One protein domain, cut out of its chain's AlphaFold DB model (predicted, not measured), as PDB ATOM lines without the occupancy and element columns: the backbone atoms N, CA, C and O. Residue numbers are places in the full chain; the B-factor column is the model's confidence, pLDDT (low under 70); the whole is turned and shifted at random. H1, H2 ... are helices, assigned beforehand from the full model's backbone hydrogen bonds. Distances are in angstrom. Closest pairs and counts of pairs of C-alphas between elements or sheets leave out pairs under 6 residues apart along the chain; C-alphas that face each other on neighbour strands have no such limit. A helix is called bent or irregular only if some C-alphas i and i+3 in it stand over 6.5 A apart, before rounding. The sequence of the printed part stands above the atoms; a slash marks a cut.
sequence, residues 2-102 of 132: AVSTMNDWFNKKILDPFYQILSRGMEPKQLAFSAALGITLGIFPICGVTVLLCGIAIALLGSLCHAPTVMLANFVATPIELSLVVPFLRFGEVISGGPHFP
ATOM      1  N   ALA A   2      34.893-117.051  36.826       57.94
ATOM      2  CA  ALA A   2      34.496-118.402  36.373       57.94
ATOM      3  C   ALA A   2      33.090-118.497  35.724       57.94
ATOM      4  O   ALA A   2      32.882-119.289  34.809       57.94
ATOM      5  N   VAL A   3      32.127-117.674  36.163       58.06
ATOM      6  CA  VAL A   3      30.742-117.673  35.636       58.06
ATOM      7  C   VAL A   3      30.671-117.199  34.178       58.06
ATOM      8  O   VAL A   3      29.931-117.774  33.385       58.06
ATOM      9  N   SER A   4      31.475-116.202  33.792       62.62
ATOM     10  CA  SER A   4      31.553-115.723  32.403       62.62
ATOM     11  C   SER A   4      32.105-116.797  31.465       62.62
ATOM     12  O   SER A   4      31.558-117.009  30.393       62.62
ATOM     13  N   THR A   5      33.118-117.550  31.904       71.12
ATOM     14  CA  THR A   5      33.703-118.650  31.123       71.12
ATOM     15  C   THR A   5      32.706-119.785  30.887       71.12
ATOM     16  O   THR A   5      32.690-120.378  29.811       71.12
ATOM     17  N   MET A   6      31.856-120.079  31.875       72.81
ATOM     18  CA  MET A   6      30.831-121.118  31.763       72.81
ATOM     19  C   MET A   6      29.709-120.713  30.797       72.81
ATOM     20  O   MET A   6      29.329-121.516  29.948       72.81
ATOM     21  N   ASN A   7      29.244-119.459  30.863       78.56
ATOM     22  CA  ASN A   7      28.279-118.916  29.902       78.56
ATOM     23  C   ASN A   7      28.853-118.858  28.481       78.56
ATOM     24  O   ASN A   7      28.181-119.272  27.542       78.56
ATOM     25  N   ASP A   8      30.098-118.416  28.308       83.50
ATOM     26  CA  ASP A   8      30.742-118.364  26.990       83.50
ATOM     27  C   ASP A   8      30.937-119.755  26.381       83.50
ATOM     28  O   ASP A   8      30.761-119.946  25.176       83.50
ATOM     29  N   TRP A   9      31.268-120.748  27.209       89.94
ATOM     30  CA  TRP A   9      31.356-122.138  26.774       89.94
ATOM     31  C   TRP A   9      29.984-122.694  26.387       89.94
ATOM     32  O   TRP A   9      29.858-123.328  25.340       89.94
ATOM     33  N   PHE A  10      28.949-122.430  27.190       86.56
ATOM     34  CA  PHE A  10      27.584-122.879  26.916       86.56
ATOM     35  C   PHE A  10      27.021-122.243  25.638       86.56
ATOM     36  O   PHE A  10      26.482-122.949  24.784       86.56
ATOM     37  N   ASN A  11      27.234-120.936  25.457       84.69
ATOM     38  CA  ASN A  11      26.882-120.209  24.241       84.69
ATOM     39  C   ASN A  11      27.536-120.851  23.011       84.69
ATOM     40  O   ASN A  11      26.840-121.310  22.111       84.69
ATOM     41  N   LYS A  12      28.867-120.994  23.015       84.69
ATOM     42  CA  LYS A  12      29.613-121.499  21.851       84.69
ATOM     43  C   LYS A  12      29.360-122.966  21.525       84.69
ATOM     44  O   LYS A  12      29.510-123.374  20.376       84.69
ATOM     45  N   LYS A  13      29.059-123.786  22.534       85.44
ATOM     46  CA  LYS A  13      29.043-125.247  22.384       85.44
ATOM     47  C   LYS A  13      27.647-125.854  22.349       85.44
ATOM     48  O   LYS A  13      27.504-126.953  21.822       85.44
ATOM     49  N   ILE A  14      26.643-125.152  22.874       84.69
ATOM     50  CA  ILE A  14      25.246-125.599  22.866       84.69
ATOM     51  C   ILE A  14      24.381-124.629  22.065       84.69
ATOM     52  O   ILE A  14      23.755-125.059  21.099       84.69
ATOM     53  N   LEU A  15      24.359-123.340  22.412       81.56
ATOM     54  CA  LEU A  15      23.409-122.395  21.809       81.56
ATOM     55  C   LEU A  15      23.732-122.057  20.352       81.56
ATOM     56  O   LEU A  15      22.833-122.118  19.521       81.56
ATOM     57  N   ASP A  16      24.992-121.775  20.022       83.12
ATOM     58  CA  ASP A  16      25.430-121.475  18.654       83.12
ATOM     59  C   ASP A  16      25.109-122.611  17.665       83.12
ATOM     60  O   ASP A  16      24.495-122.338  16.629       83.12
ATOM     61  N   PRO A  17      25.449-123.890  17.936       81.31
ATOM     62  CA  PRO A  17      25.078-124.979  17.038       81.31
ATOM     63  C   PRO A  17      23.565-125.225  16.998       81.31
ATOM     64  O   PRO A  17      23.041-125.505  15.920       81.31
ATOM     65  N   PHE A  18      22.840-125.075  18.114       78.56
ATOM     66  CA  PHE A  18      21.374-125.170  18.111       78.56
ATOM     67  C   PHE A  18      20.739-124.098  17.232       78.56
ATOM     68  O   PHE A  18      19.890-124.409  16.399       78.56
ATOM     69  N   TYR A  19      21.174-122.849  17.390       78.50
ATOM     70  CA  TYR A  19      20.696-121.738  16.589       78.50
ATOM     71  C   TYR A  19      21.022-121.965  15.119       78.50
ATOM     72  O   TYR A  19      20.122-121.870  14.300       78.50
ATOM     73  N   GLN A  20      22.247-122.380  14.784       79.62
ATOM     74  CA  GLN A  20      22.615-122.699  13.405       79.62
ATOM     75  C   GLN A  20      21.752-123.802  12.796       79.62
ATOM     76  O   GLN A  20      21.392-123.686  11.630       79.62
ATOM     77  N   ILE A  21      21.420-124.860  13.544       78.44
ATOM     78  CA  ILE A  21      20.540-125.943  13.075       78.44
ATOM     79  C   ILE A  21      19.118-125.419  12.855       78.44
ATOM     80  O   ILE A  21      18.512-125.708  11.824       78.44
ATOM     81  N   LEU A  22      18.607-124.632  13.800       70.19
ATOM     82  CA  LEU A  22      17.262-124.067  13.757       70.19
ATOM     83  C   LEU A  22      17.110-122.952  12.716       70.19
ATOM     84  O   LEU A  22      16.021-122.768  12.190       70.19
ATOM     85  N   SER A  23      18.175-122.216  12.408       72.88
ATOM     86  CA  SER A  23      18.165-121.069  11.500       72.88
ATOM     87  C   SER A  23      18.602-121.416  10.075       72.88
ATOM     88  O   SER A  23      18.705-120.513   9.242       72.88
ATOM     89  N   ARG A  24      18.906-122.688   9.759       73.25
ATOM     90  CA  ARG A  24      19.342-123.075   8.405       73.25
ATOM     91  C   ARG A  24      18.266-122.732   7.376       73.25
ATOM     92  O   ARG A  24      17.251-123.412   7.282       73.25
ATOM     93  N   GLY A  25      18.526-121.693   6.582       68.00
ATOM     94  CA  GLY A  25      17.650-121.255   5.493       68.00
ATOM     95  C   GLY A  25      16.384-120.520   5.942       68.00
ATOM     96  O   GLY A  25      15.455-120.411   5.148       68.00
ATOM     97  N   MET A  26      16.330-120.023   7.182       71.19
ATOM     98  CA  MET A  26      15.113-119.443   7.749       71.19
ATOM     99  C   MET A  26      15.366-118.099   8.421       71.19
ATOM    100  O   MET A  26      16.420-117.866   9.016       71.19
ATOM    101  N   GLU A  27      14.381-117.210   8.350       83.88
ATOM    102  CA  GLU A  27      14.511-115.875   8.915       83.88
ATOM    103  C   GLU A  27      14.420-115.911  10.458       83.88
ATOM    104  O   GLU A  27      13.470-116.488  11.000       83.88
ATOM    105  N   PRO A  28      15.335-115.254  11.200       83.25
ATOM    106  CA  PRO A  28      15.333-115.246  12.669       83.25
ATOM    107  C   PRO A  28      13.994-114.843  13.303       83.25
ATOM    108  O   PRO A  28      13.605-115.389  14.338       83.25
ATOM    109  N   LYS A  29      13.251-113.926  12.665       86.38
ATOM    110  CA  LYS A  29      11.929-113.490  13.142       86.38
ATOM    111  C   LYS A  29      10.907-114.627  13.149       86.38
ATOM    112  O   LYS A  29      10.113-114.731  14.080       86.38
ATOM    113  N   GLN A  30      10.949-115.499  12.142       89.50
ATOM    114  CA  GLN A  30      10.048-116.639  12.021       89.50
ATOM    115  C   GLN A  30      10.366-117.681  13.088       89.50
ATOM    116  O   GLN A  30       9.454-118.247  13.691       89.50
ATOM    117  N   LEU A  31      11.654-117.895  13.367       90.25
ATOM    118  CA  LEU A  31      12.091-118.799  14.419       90.25
ATOM    119  C   LEU A  31      11.624-118.323  15.802       90.25
ATOM    120  O   LEU A  31      11.036-119.104  16.550       90.25
ATOM    121  N   ALA A  32      11.819-117.038  16.109       91.75
ATOM    122  CA  ALA A  32      11.363-116.435  17.360       91.75
ATOM    123  C   ALA A  32       9.834-116.497  17.506       91.75
ATOM    124  O   ALA A  32       9.331-116.903  18.552       91.75
ATOM    125  N   PHE A  33       9.097-116.166  16.441       94.50
ATOM    126  CA  PHE A  33       7.639-116.270  16.412       94.50
ATOM    127  C   PHE A  33       7.160-117.707  16.658       94.50
ATOM    128  O   PHE A  33       6.278-117.937  17.479       94.50
ATOM    129  N   SER A  34       7.790-118.683  16.006       94.38
ATOM    130  CA  SER A  34       7.467-120.106  16.157       94.38
ATOM    131  C   SER A  34       7.735-120.611  17.572       94.38
ATOM    132  O   SER A  34       6.927-121.354  18.126       94.38
ATOM    133  N   ALA A  35       8.846-120.188  18.177       94.25
ATOM    134  CA  ALA A  35       9.168-120.534  19.555       94.25
ATOM    135  C   ALA A  35       8.164-119.915  20.540       94.25
ATOM    136  O   ALA A  35       7.648-120.613  21.410       94.25
ATOM    137  N   ALA A  36       7.834-118.632  20.374       95.69
ATOM    138  CA  ALA A  36       6.838-117.956  21.201       95.69
ATOM    139  C   ALA A  36       5.457-118.616  21.083       95.69
ATOM    140  O   ALA A  36       4.794-118.846  22.095       95.69
ATOM    141  N   LEU A  37       5.047-118.974  19.863       96.19
ATOM    142  CA  LEU A  37       3.797-119.675  19.598       96.19
ATOM    143  C   LEU A  37       3.771-121.048  20.285       96.19
ATOM    144  O   LEU A  37       2.815-121.354  20.991       96.19
ATOM    145  N   GLY A  38       4.840-121.838  20.145       95.12
ATOM    146  CA  GLY A  38       4.962-123.149  20.786       95.12
ATOM    147  C   GLY A  38       4.949-123.089  22.315       95.12
ATOM    148  O   GLY A  38       4.266-123.891  22.939       95.12
ATOM    149  N   ILE A  39       5.625-122.111  22.932       95.81
ATOM    150  CA  ILE A  39       5.576-121.911  24.394       95.81
ATOM    151  C   ILE A  39       4.169-121.501  24.839       95.81
ATOM    152  O   ILE A  39       3.642-122.047  25.803       95.81
ATOM    153  N   THR A  40       3.552-120.550  24.133       95.12
ATOM    154  CA  THR A  40       2.227-120.019  24.494       95.12
ATOM    155  C   THR A  40       1.166-121.115  24.463       95.12
ATOM    156  O   THR A  40       0.374-121.234  25.392       95.12
ATOM    157  N   LEU A  41       1.173-121.940  23.414       94.50
ATOM    158  CA  LEU A  41       0.252-123.069  23.285       94.50
ATOM    159  C   LEU A  41       0.627-124.231  24.216       94.50
ATOM    160  O   LEU A  41      -0.262-124.926  24.702       94.50
ATOM    161  N   GLY A  42       1.919-124.418  24.493       91.44
ATOM    162  CA  GLY A  42       2.447-125.492  25.337       91.44
ATOM    163  C   GLY A  42       2.293-125.288  26.842       91.44
ATOM    164  O   GLY A  42       2.412-126.240  27.597       91.44
ATOM    165  N   ILE A  43       1.996-124.073  27.304       92.38
ATOM    166  CA  ILE A  43       1.731-123.781  28.724       92.38
ATOM    167  C   ILE A  43       0.336-124.262  29.171       92.38
ATOM    168  O   ILE A  43       0.048-124.317  30.368       92.38
ATOM    169  N   PHE A  44      -0.538-124.618  28.228       89.75
ATOM    170  CA  PHE A  44      -1.903-125.039  28.518       89.75
ATOM    171  C   PHE A  44      -1.924-126.377  29.284       89.75
ATOM    172  O   PHE A  44      -1.515-127.382  28.716       89.75
ATOM    173  N   PRO A  45      -2.419-126.437  30.539       83.88
ATOM    174  CA  PRO A  45      -2.199-127.563  31.455       83.88
ATOM    175  C   PRO A  45      -3.119-128.769  31.175       83.88
ATOM    176  O   PRO A  45      -3.772-129.295  32.077       83.88
ATOM    177  N   ILE A  46      -3.207-129.196  29.914       82.81
ATOM    178  CA  ILE A  46      -3.950-130.377  29.478       82.81
ATOM    179  C   ILE A  46      -3.070-131.192  28.528       82.81
ATOM    180  O   ILE A  46      -2.925-130.860  27.346       82.81
ATOM    181  N   CYS A  47      -2.552-132.308  29.046       79.00
ATOM    182  CA  CYS A  47      -1.678-133.202  28.297       79.00
ATOM    183  C   CYS A  47      -2.320-133.631  26.974       79.00
ATOM    184  O   CYS A  47      -3.479-134.045  26.920       79.00
ATOM    185  N   GLY A  48      -1.544-133.566  25.894       79.19
ATOM    186  CA  GLY A  48      -1.977-133.957  24.551       79.19
ATOM    187  C   GLY A  48      -2.774-132.881  23.809       79.19
ATOM    188  O   GLY A  48      -2.654-132.793  22.586       79.19
ATOM    189  N   VAL A  49      -3.500-132.002  24.510       86.75
ATOM    190  CA  VAL A  49      -4.168-130.856  23.870       86.75
ATOM    191  C   VAL A  49      -3.139-129.859  23.354       86.75
ATOM    192  O   VAL A  49      -3.301-129.336  22.259       86.75
ATOM    193  N   THR A  50      -2.042-129.648  24.076       90.81
ATOM    194  CA  THR A  50      -0.950-128.751  23.664       90.81
ATOM    195  C   THR A  50      -0.351-129.142  22.310       90.81
ATOM    196  O   THR A  50      -0.188-128.298  21.427       90.81
ATOM    197  N   VAL A  51      -0.132-130.442  22.084       91.06
ATOM    198  CA  VAL A  51       0.327-130.996  20.799       91.06
ATOM    199  C   VAL A  51      -0.711-130.780  19.697       91.06
ATOM    200  O   VAL A  51      -0.349-130.381  18.590       91.06
ATOM    201  N   LEU A  52      -1.997-131.001  19.992       92.62
ATOM    202  CA  LEU A  52      -3.086-130.764  19.042       92.62
ATOM    203  C   LEU A  52      -3.169-129.282  18.650       92.62
ATOM    204  O   LEU A  52      -3.222-128.966  17.465       92.62
ATOM    205  N   LEU A  53      -3.126-128.375  19.629       93.19
ATOM    206  CA  LEU A  53      -3.145-126.928  19.416       93.19
ATOM    207  C   LEU A  53      -1.949-126.475  18.578       93.19
ATOM    208  O   LEU A  53      -2.126-125.724  17.621       93.19
ATOM    209  N   CYS A  54      -0.746-126.970  18.881       93.62
ATOM    210  CA  CYS A  54       0.443-126.702  18.078       93.62
ATOM    211  C   CYS A  54       0.294-127.239  16.650       93.62
ATOM    212  O   CYS A  54       0.631-126.538  15.701       93.62
ATOM    213  N   GLY A  55      -0.242-128.450  16.475       94.75
ATOM    214  CA  GLY A  55      -0.504-129.038  15.161       94.75
ATOM    215  C   GLY A  55      -1.500-128.222  14.333       94.75
ATOM    216  O   GLY A  55      -1.245-127.950  13.162       94.75
ATOM    217  N   ILE A  56      -2.594-127.766  14.953       95.88
ATOM    218  CA  ILE A  56      -3.579-126.878  14.321       95.88
ATOM    219  C   ILE A  56      -2.930-125.544  13.951       95.88
ATOM    220  O   ILE A  56      -3.084-125.083  12.824       95.88
ATOM    221  N   ALA A  57      -2.170-124.936  14.862       94.62
ATOM    222  CA  ALA A  57      -1.478-123.681  14.594       94.62
ATOM    223  C   ALA A  57      -0.495-123.825  13.423       94.62
ATOM    224  O   ALA A  57      -0.496-123.001  12.516       94.62
ATOM    225  N   ILE A  58       0.276-124.909  13.371       95.69
ATOM    226  CA  ILE A  58       1.164-125.205  12.242       95.69
ATOM    227  C   ILE A  58       0.373-125.346  10.937       95.69
ATOM    228  O   ILE A  58       0.773-124.782   9.922       95.69
ATOM    229  N   ALA A  59      -0.754-126.061  10.953       95.00
ATOM    230  CA  ALA A  59      -1.589-126.241   9.768       95.00
ATOM    231  C   ALA A  59      -2.198-124.918   9.268       95.00
ATOM    232  O   ALA A  59      -2.261-124.692   8.063       95.00
ATOM    233  N   LEU A  60      -2.616-124.037  10.184       95.56
ATOM    234  CA  LEU A  60      -3.220-122.742   9.859       95.56
ATOM    235  C   LEU A  60      -2.191-121.702   9.410       95.56
ATOM    236  O   LEU A  60      -2.452-120.936   8.485       95.56
ATOM    237  N   LEU A  61      -1.032-121.648  10.070       91.94
ATOM    238  CA  LEU A  61       0.009-120.665   9.779       91.94
ATOM    239  C   LEU A  61       0.952-121.113   8.655       91.94
ATOM    240  O   LEU A  61       1.610-120.268   8.049       91.94
ATOM    241  N   GLY A  62       1.010-122.411   8.348       88.31
ATOM    242  CA  GLY A  62       1.747-122.962   7.214       88.31
ATOM    243  C   GLY A  62       3.197-122.480   7.171       88.31
ATOM    244  O   GLY A  62       3.969-122.710   8.099       88.31
ATOM    245  N   SER A  63       3.559-121.771   6.099       86.25
ATOM    246  CA  SER A  63       4.912-121.247   5.873       86.25
ATOM    247  C   SER A  63       5.307-120.071   6.773       86.25
ATOM    248  O   SER A  63       6.478-119.697   6.771       86.25
ATOM    249  N   LEU A  64       4.380-119.492   7.548       88.06
ATOM    250  CA  LEU A  64       4.657-118.380   8.468       88.06
ATOM    251  C   LEU A  64       5.327-118.827   9.771       88.06
ATOM    252  O   LEU A  64       5.883-118.002  10.493       88.06
ATOM    253  N   CYS A  65       5.268-120.119  10.094       89.31
ATOM    254  CA  CYS A  65       5.888-120.684  11.284       89.31
ATOM    255  C   CYS A  65       6.716-121.921  10.923       89.31
ATOM    256  O   CYS A  65       6.569-122.506   9.856       89.31
ATOM    257  N   HIS A  66       7.641-122.295  11.794       91.94
ATOM    258  CA  HIS A  66       8.514-123.438  11.610       91.94
ATOM    259  C   HIS A  66       8.083-124.562  12.535       91.94
ATOM    260  O   HIS A  66       8.358-124.532  13.737       91.94
ATOM    261  N   ALA A  67       7.418-125.561  11.958       90.88
ATOM    262  CA  ALA A  67       6.832-126.676  12.691       90.88
ATOM    263  C   ALA A  67       7.793-127.352  13.695       90.88
ATOM    264  O   ALA A  67       7.392-127.523  14.850       90.88
ATOM    265  N   PRO A  68       9.063-127.660  13.346       91.19
ATOM    266  CA  PRO A  68      10.013-128.229  14.303       91.19
ATOM    267  C   PRO A  68      10.282-127.319  15.502       91.19
ATOM    268  O   PRO A  68      10.393-127.799  16.623       91.19
ATOM    269  N   THR A  69      10.351-126.003  15.286       92.06
ATOM    270  CA  THR A  69      10.588-125.038  16.366       92.06
ATOM    271  C   THR A  69       9.370-124.891  17.263       92.06
ATOM    272  O   THR A  69       9.534-124.864  18.478       92.06
ATOM    273  N   VAL A  70       8.160-124.833  16.690       94.81
ATOM    274  CA  VAL A  70       6.909-124.809  17.469       94.81
ATOM    275  C   VAL A  70       6.827-126.046  18.365       94.81
ATOM    276  O   VAL A  70       6.595-125.923  19.565       94.81
ATOM    277  N   MET A  71       7.083-127.236  17.813       94.12
ATOM    278  CA  MET A  71       7.020-128.490  18.573       94.12
ATOM    279  C   MET A  71       8.140-128.623  19.608       94.12
ATOM    280  O   MET A  71       7.890-129.099  20.713       94.12
ATOM    281  N   LEU A  72       9.358-128.169  19.297       93.12
ATOM    282  CA  LEU A  72      10.455-128.129  20.265       93.12
ATOM    283  C   LEU A  72      10.124-127.195  21.434       93.12
ATOM    284  O   LEU A  72      10.314-127.560  22.589       93.12
ATOM    285  N   ALA A  73       9.600-126.008  21.138       94.19
ATOM    286  CA  ALA A  73       9.169-125.045  22.141       94.19
ATOM    287  C   ALA A  73       8.029-125.590  23.016       94.19
ATOM    288  O   ALA A  73       8.084-125.452  24.235       94.19
ATOM    289  N   ASN A  74       7.055-126.278  22.413       94.38
ATOM    290  CA  ASN A  74       6.005-126.999  23.132       94.38
ATOM    291  C   ASN A  74       6.587-128.064  24.081       94.38
ATOM    292  O   ASN A  74       6.200-128.143  25.241       94.38
ATOM    293  N   PHE A  75       7.575-128.837  23.622       91.62
ATOM    294  CA  PHE A  75       8.236-129.860  24.437       91.62
ATOM    295  C   PHE A  75       9.037-129.267  25.607       91.62
ATOM    296  O   PHE A  75       9.032-129.799  26.716       91.62
ATOM    297  N   VAL A  76       9.705-128.132  25.385       93.38
ATOM    298  CA  VAL A  76      10.385-127.377  26.450       93.38
ATOM    299  C   VAL A  76       9.381-126.800  27.452       93.38
ATOM    300  O   VAL A  76       9.697-126.691  28.636       93.38
ATOM    301  N   ALA A  77       8.167-126.462  27.007       92.88
ATOM    302  CA  ALA A  77       7.090-125.997  27.872       92.88
ATOM    303  C   ALA A  77       6.423-127.127  28.677       92.88
ATOM    304  O   ALA A  77       5.889-126.848  29.742       92.88
ATOM    305  N   THR A  78       6.514-128.397  28.268       88.69
ATOM    306  CA  THR A  78       5.907-129.546  28.974       88.69
ATOM    307  C   THR A  78       6.222-129.652  30.483       88.69
ATOM    308  O   THR A  78       5.307-129.911  31.262       88.69
ATOM    309  N   PRO A  79       7.455-129.449  30.992       88.75
ATOM    310  CA  PRO A  79       7.679-129.413  32.444       88.75
ATOM    311  C   PRO A  79       6.918-128.271  33.142       88.75
ATOM    312  O   PRO A  79       6.470-128.428  34.281       88.75
ATOM    313  N   ILE A  80       6.750-127.135  32.461       91.12
ATOM    314  CA  ILE A  80       5.986-125.983  32.954       91.12
ATOM    315  C   ILE A  80       4.489-126.312  32.920       91.12
ATOM    316  O   ILE A  80       3.808-126.098  33.918       91.12
ATOM    317  N   GLU A  81       4.008-126.902  31.823       90.31
ATOM    318  CA  GLU A  81       2.654-127.443  31.650       90.31
ATOM    319  C   GLU A  81       2.264-128.327  32.841       90.31
ATOM    320  O   GLU A  81       1.291-128.047  33.539       90.31
ATOM    321  N   LEU A  82       3.084-129.342  33.135       86.25
ATOM    322  CA  LEU A  82       2.864-130.286  34.232       86.25
ATOM    323  C   LEU A  82       2.875-129.606  35.603       86.25
ATOM    324  O   LEU A  82       2.073-129.946  36.471       86.25
ATOM    325  N   SER A  83       3.757-128.625  35.796       88.56
ATOM    326  CA  SER A  83       3.818-127.853  37.040       88.56
ATOM    327  C   SER A  83       2.577-126.978  37.233       88.56
ATOM    328  O   SER A  83       2.154-126.761  38.367       88.56
ATOM    329  N   LEU A  84       1.977-126.498  36.140       88.88
ATOM    330  CA  LEU A  84       0.795-125.636  36.145       88.88
ATOM    331  C   LEU A  84      -0.519-126.398  36.358       88.88
ATOM    332  O   LEU A  84      -1.482-125.802  36.837       88.88
ATOM    333  N   VAL A  85      -0.569-127.708  36.107       85.75
ATOM    334  CA  VAL A  85      -1.771-128.526  36.361       85.75
ATOM    335  C   VAL A  85      -2.297-128.332  37.789       85.75
ATOM    336  O   VAL A  85      -3.475-128.047  37.988       85.75
ATOM    337  N   VAL A  86      -1.424-128.429  38.794       85.12
ATOM    338  CA  VAL A  86      -1.810-128.314  40.212       85.12
ATOM    339  C   VAL A  86      -2.379-126.933  40.574       85.12
ATOM    340  O   VAL A  86      -3.488-126.889  41.114       85.12
ATOM    341  N   PRO A  87      -1.688-125.802  40.315       87.56
ATOM    342  CA  PRO A  87      -2.216-124.488  40.661       87.56
ATOM    343  C   PRO A  87      -3.513-124.164  39.913       87.56
ATOM    344  O   PRO A  87      -4.418-123.610  40.531       87.56
ATOM    345  N   PHE A  88      -3.656-124.552  38.639       87.44
ATOM    346  CA  PHE A  88      -4.907-124.334  37.903       87.44
ATOM    347  C   PHE A  88      -6.074-125.153  38.470       87.44
ATOM    348  O   PHE A  88      -7.178-124.623  38.592       87.44
ATOM    349  N   LEU A  89      -5.843-126.405  38.880       84.25
ATOM    350  CA  LEU A  89      -6.877-127.223  39.522       84.25
ATOM    351  C   LEU A  89      -7.322-126.629  40.863       84.25
ATOM    352  O   LEU A  89      -8.518-126.456  41.091       84.25
ATOM    353  N   ARG A  90      -6.374-126.233  41.721       83.94
ATOM    354  CA  ARG A  90      -6.687-125.582  43.007       83.94
ATOM    355  C   ARG A  90      -7.409-124.252  42.825       83.94
ATOM    356  O   ARG A  90      -8.345-123.954  43.560       83.94
ATOM    357  N   PHE A  91      -7.008-123.462  41.835       87.75
ATOM    358  CA  PHE A  91      -7.691-122.217  41.503       87.75
ATOM    359  C   PHE A  91      -9.145-122.463  41.065       87.75
ATOM    360  O   PHE A  91     -10.049-121.762  41.518       87.75
ATOM    361  N   GLY A  92      -9.386-123.503  40.261       83.50
ATOM    362  CA  GLY A  92     -10.731-123.926  39.862       83.50
ATOM    363  C   GLY A  92     -11.616-124.360  41.037       83.50
ATOM    364  O   GLY A  92     -12.787-123.980  41.084       83.50
ATOM    365  N   GLU A  93     -11.061-125.098  42.006       86.00
ATOM    366  CA  GLU A  93     -11.752-125.480  43.250       86.00
ATOM    367  C   GLU A  93     -12.181-124.254  44.064       86.00
ATOM    368  O   GLU A  93     -13.335-124.169  44.483       86.00
ATOM    369  N   VAL A  94     -11.269-123.291  44.242       86.56
ATOM    370  CA  VAL A  94     -11.529-122.052  44.992       86.56
ATOM    371  C   VAL A  94     -12.630-121.225  44.332       86.56
ATOM    372  O   VAL A  94     -13.530-120.756  45.025       86.56
ATOM    373  N   ILE A  95     -12.592-121.066  43.006       89.50
ATOM    374  CA  ILE A  95     -13.613-120.302  42.271       89.50
ATOM    375  C   ILE A  95     -14.971-121.001  42.313       89.50
ATOM    376  O   ILE A  95     -15.996-120.343  42.473       89.50
ATOM    377  N   SER A  96     -14.987-122.325  42.155       84.56
ATOM    378  CA  SER A  96     -16.236-123.088  42.054       84.56
ATOM    379  C   SER A  96     -16.848-123.415  43.421       84.56
ATOM    380  O   SER A  96     -17.974-123.903  43.473       84.56
ATOM    381  N   GLY A  97     -16.116-123.202  44.525       81.44
ATOM    382  CA  GLY A  97     -16.517-123.633  45.872       81.44
ATOM    383  C   GLY A  97     -16.651-125.156  46.007       81.44
ATOM    384  O   GLY A  97     -17.379-125.643  46.871       81.44
ATOM    385  N   GLY A  98     -16.005-125.905  45.110       73.69
ATOM    386  CA  GLY A  98     -16.161-127.349  44.972       73.69
ATOM    387  C   GLY A  98     -15.316-128.151  45.969       73.69
ATOM    388  O   GLY A  98     -14.373-127.622  46.563       73.69
ATOM    389  N   PRO A  99     -15.624-129.447  46.154       73.19
ATOM    390  CA  PRO A  99     -14.805-130.332  46.971       73.19
ATOM    391  C   PRO A  99     -13.390-130.462  46.392       73.19
ATOM    392  O   PRO A  99     -13.202-130.460  45.176       73.19
ATOM    393  N   HIS A 100     -12.402-130.606  47.278       71.06
ATOM    394  CA  HIS A 100     -11.002-130.816  46.905       71.06
ATOM    395  C   HIS A 100     -10.881-132.027  45.974       71.06
ATOM    396  O   HIS A 100     -11.232-133.146  46.357       71.06
ATOM    397  N   PHE A 101     -10.351-131.823  44.772       67.69
ATOM    398  CA  PHE A 101     -10.073-132.897  43.842       67.69
ATOM    399  C   PHE A 101      -8.882-133.700  44.382       67.69
ATOM    400  O   PHE A 101      -7.789-133.143  44.583       67.69
ATOM    401  N   PRO A 102      -9.056-135.003  44.659       67.38
ATOM    402  CA  PRO A 102      -7.940-135.852  45.019       67.38
ATOM    403  C   PRO A 102      -7.071-136.028  43.772       67.38
ATOM    404  O   PRO A 102      -7.462-136.697  42.816       67.38
TER     405      PRO A 102
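What this domain is: This is residues 2 to 102 of the 132 residues of an uncharacterized protein of Hevea brasiliensis (UniProt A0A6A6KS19). H2, H3 and H4a pack into a small core, from which H1 sticks out as one arm with residues 2 to 10 and 12 to 18, and H4b leads away as another. The printed part has 101 residues with four named helices, H1 to H4 in chain order, and no named strand: all helix. It is loose, with a radius of gyration of the C-alphas of 17.6 A, and flat, spanning 52 by 44 by 17 A.

Where its parts are: H1, residues 2 to 22, 29.0 A from first to last C-alpha, begins at C-alpha 2 (34.496, -118.402, 36.373). H2 is residues 28 to 42, 20.8 A. H3, residues 49 to 64, 21.7 A, is irregular: C-alphas 60 and 63 are 9.2 A apart. H4, residues 67 to 96, assigned as one helix by its hydrogen bonds, is bent, with C-alphas 76 and 79 6.9 A apart; its arms are H4a, residues 67 to 76, 14.2 A, and H4b, residues 79 to 96, 26.5 A, ending at C-alpha 96 (-16.236, -123.088, 42.054).

How they stand to each other: H1 touches no helix. H2 touches H4a, closest C-alphas Gly 38 and Val 70, 4.2 A, at a steep tilt of 48 degrees. H3 forms helical hairpins with H2, closest C-alphas Gly 42 and Thr 50, 5.0 A, and with H4a, Ile 58 and Ala 67, 5.9 A. Every O i to N i+4 pair is within hydrogen-bond range in H2 and H4a; H1 has 15 of 17, H3 10 of 12, H4b 12 of 14.

The domain as a whole: The C-alphas farthest apart, Gly 25 and Pro 99, are 53.4 A apart. The printed part has no cut and no long link. The model's pLDDT is under 70 at residues 2 to 4, 25 and 101 to 102.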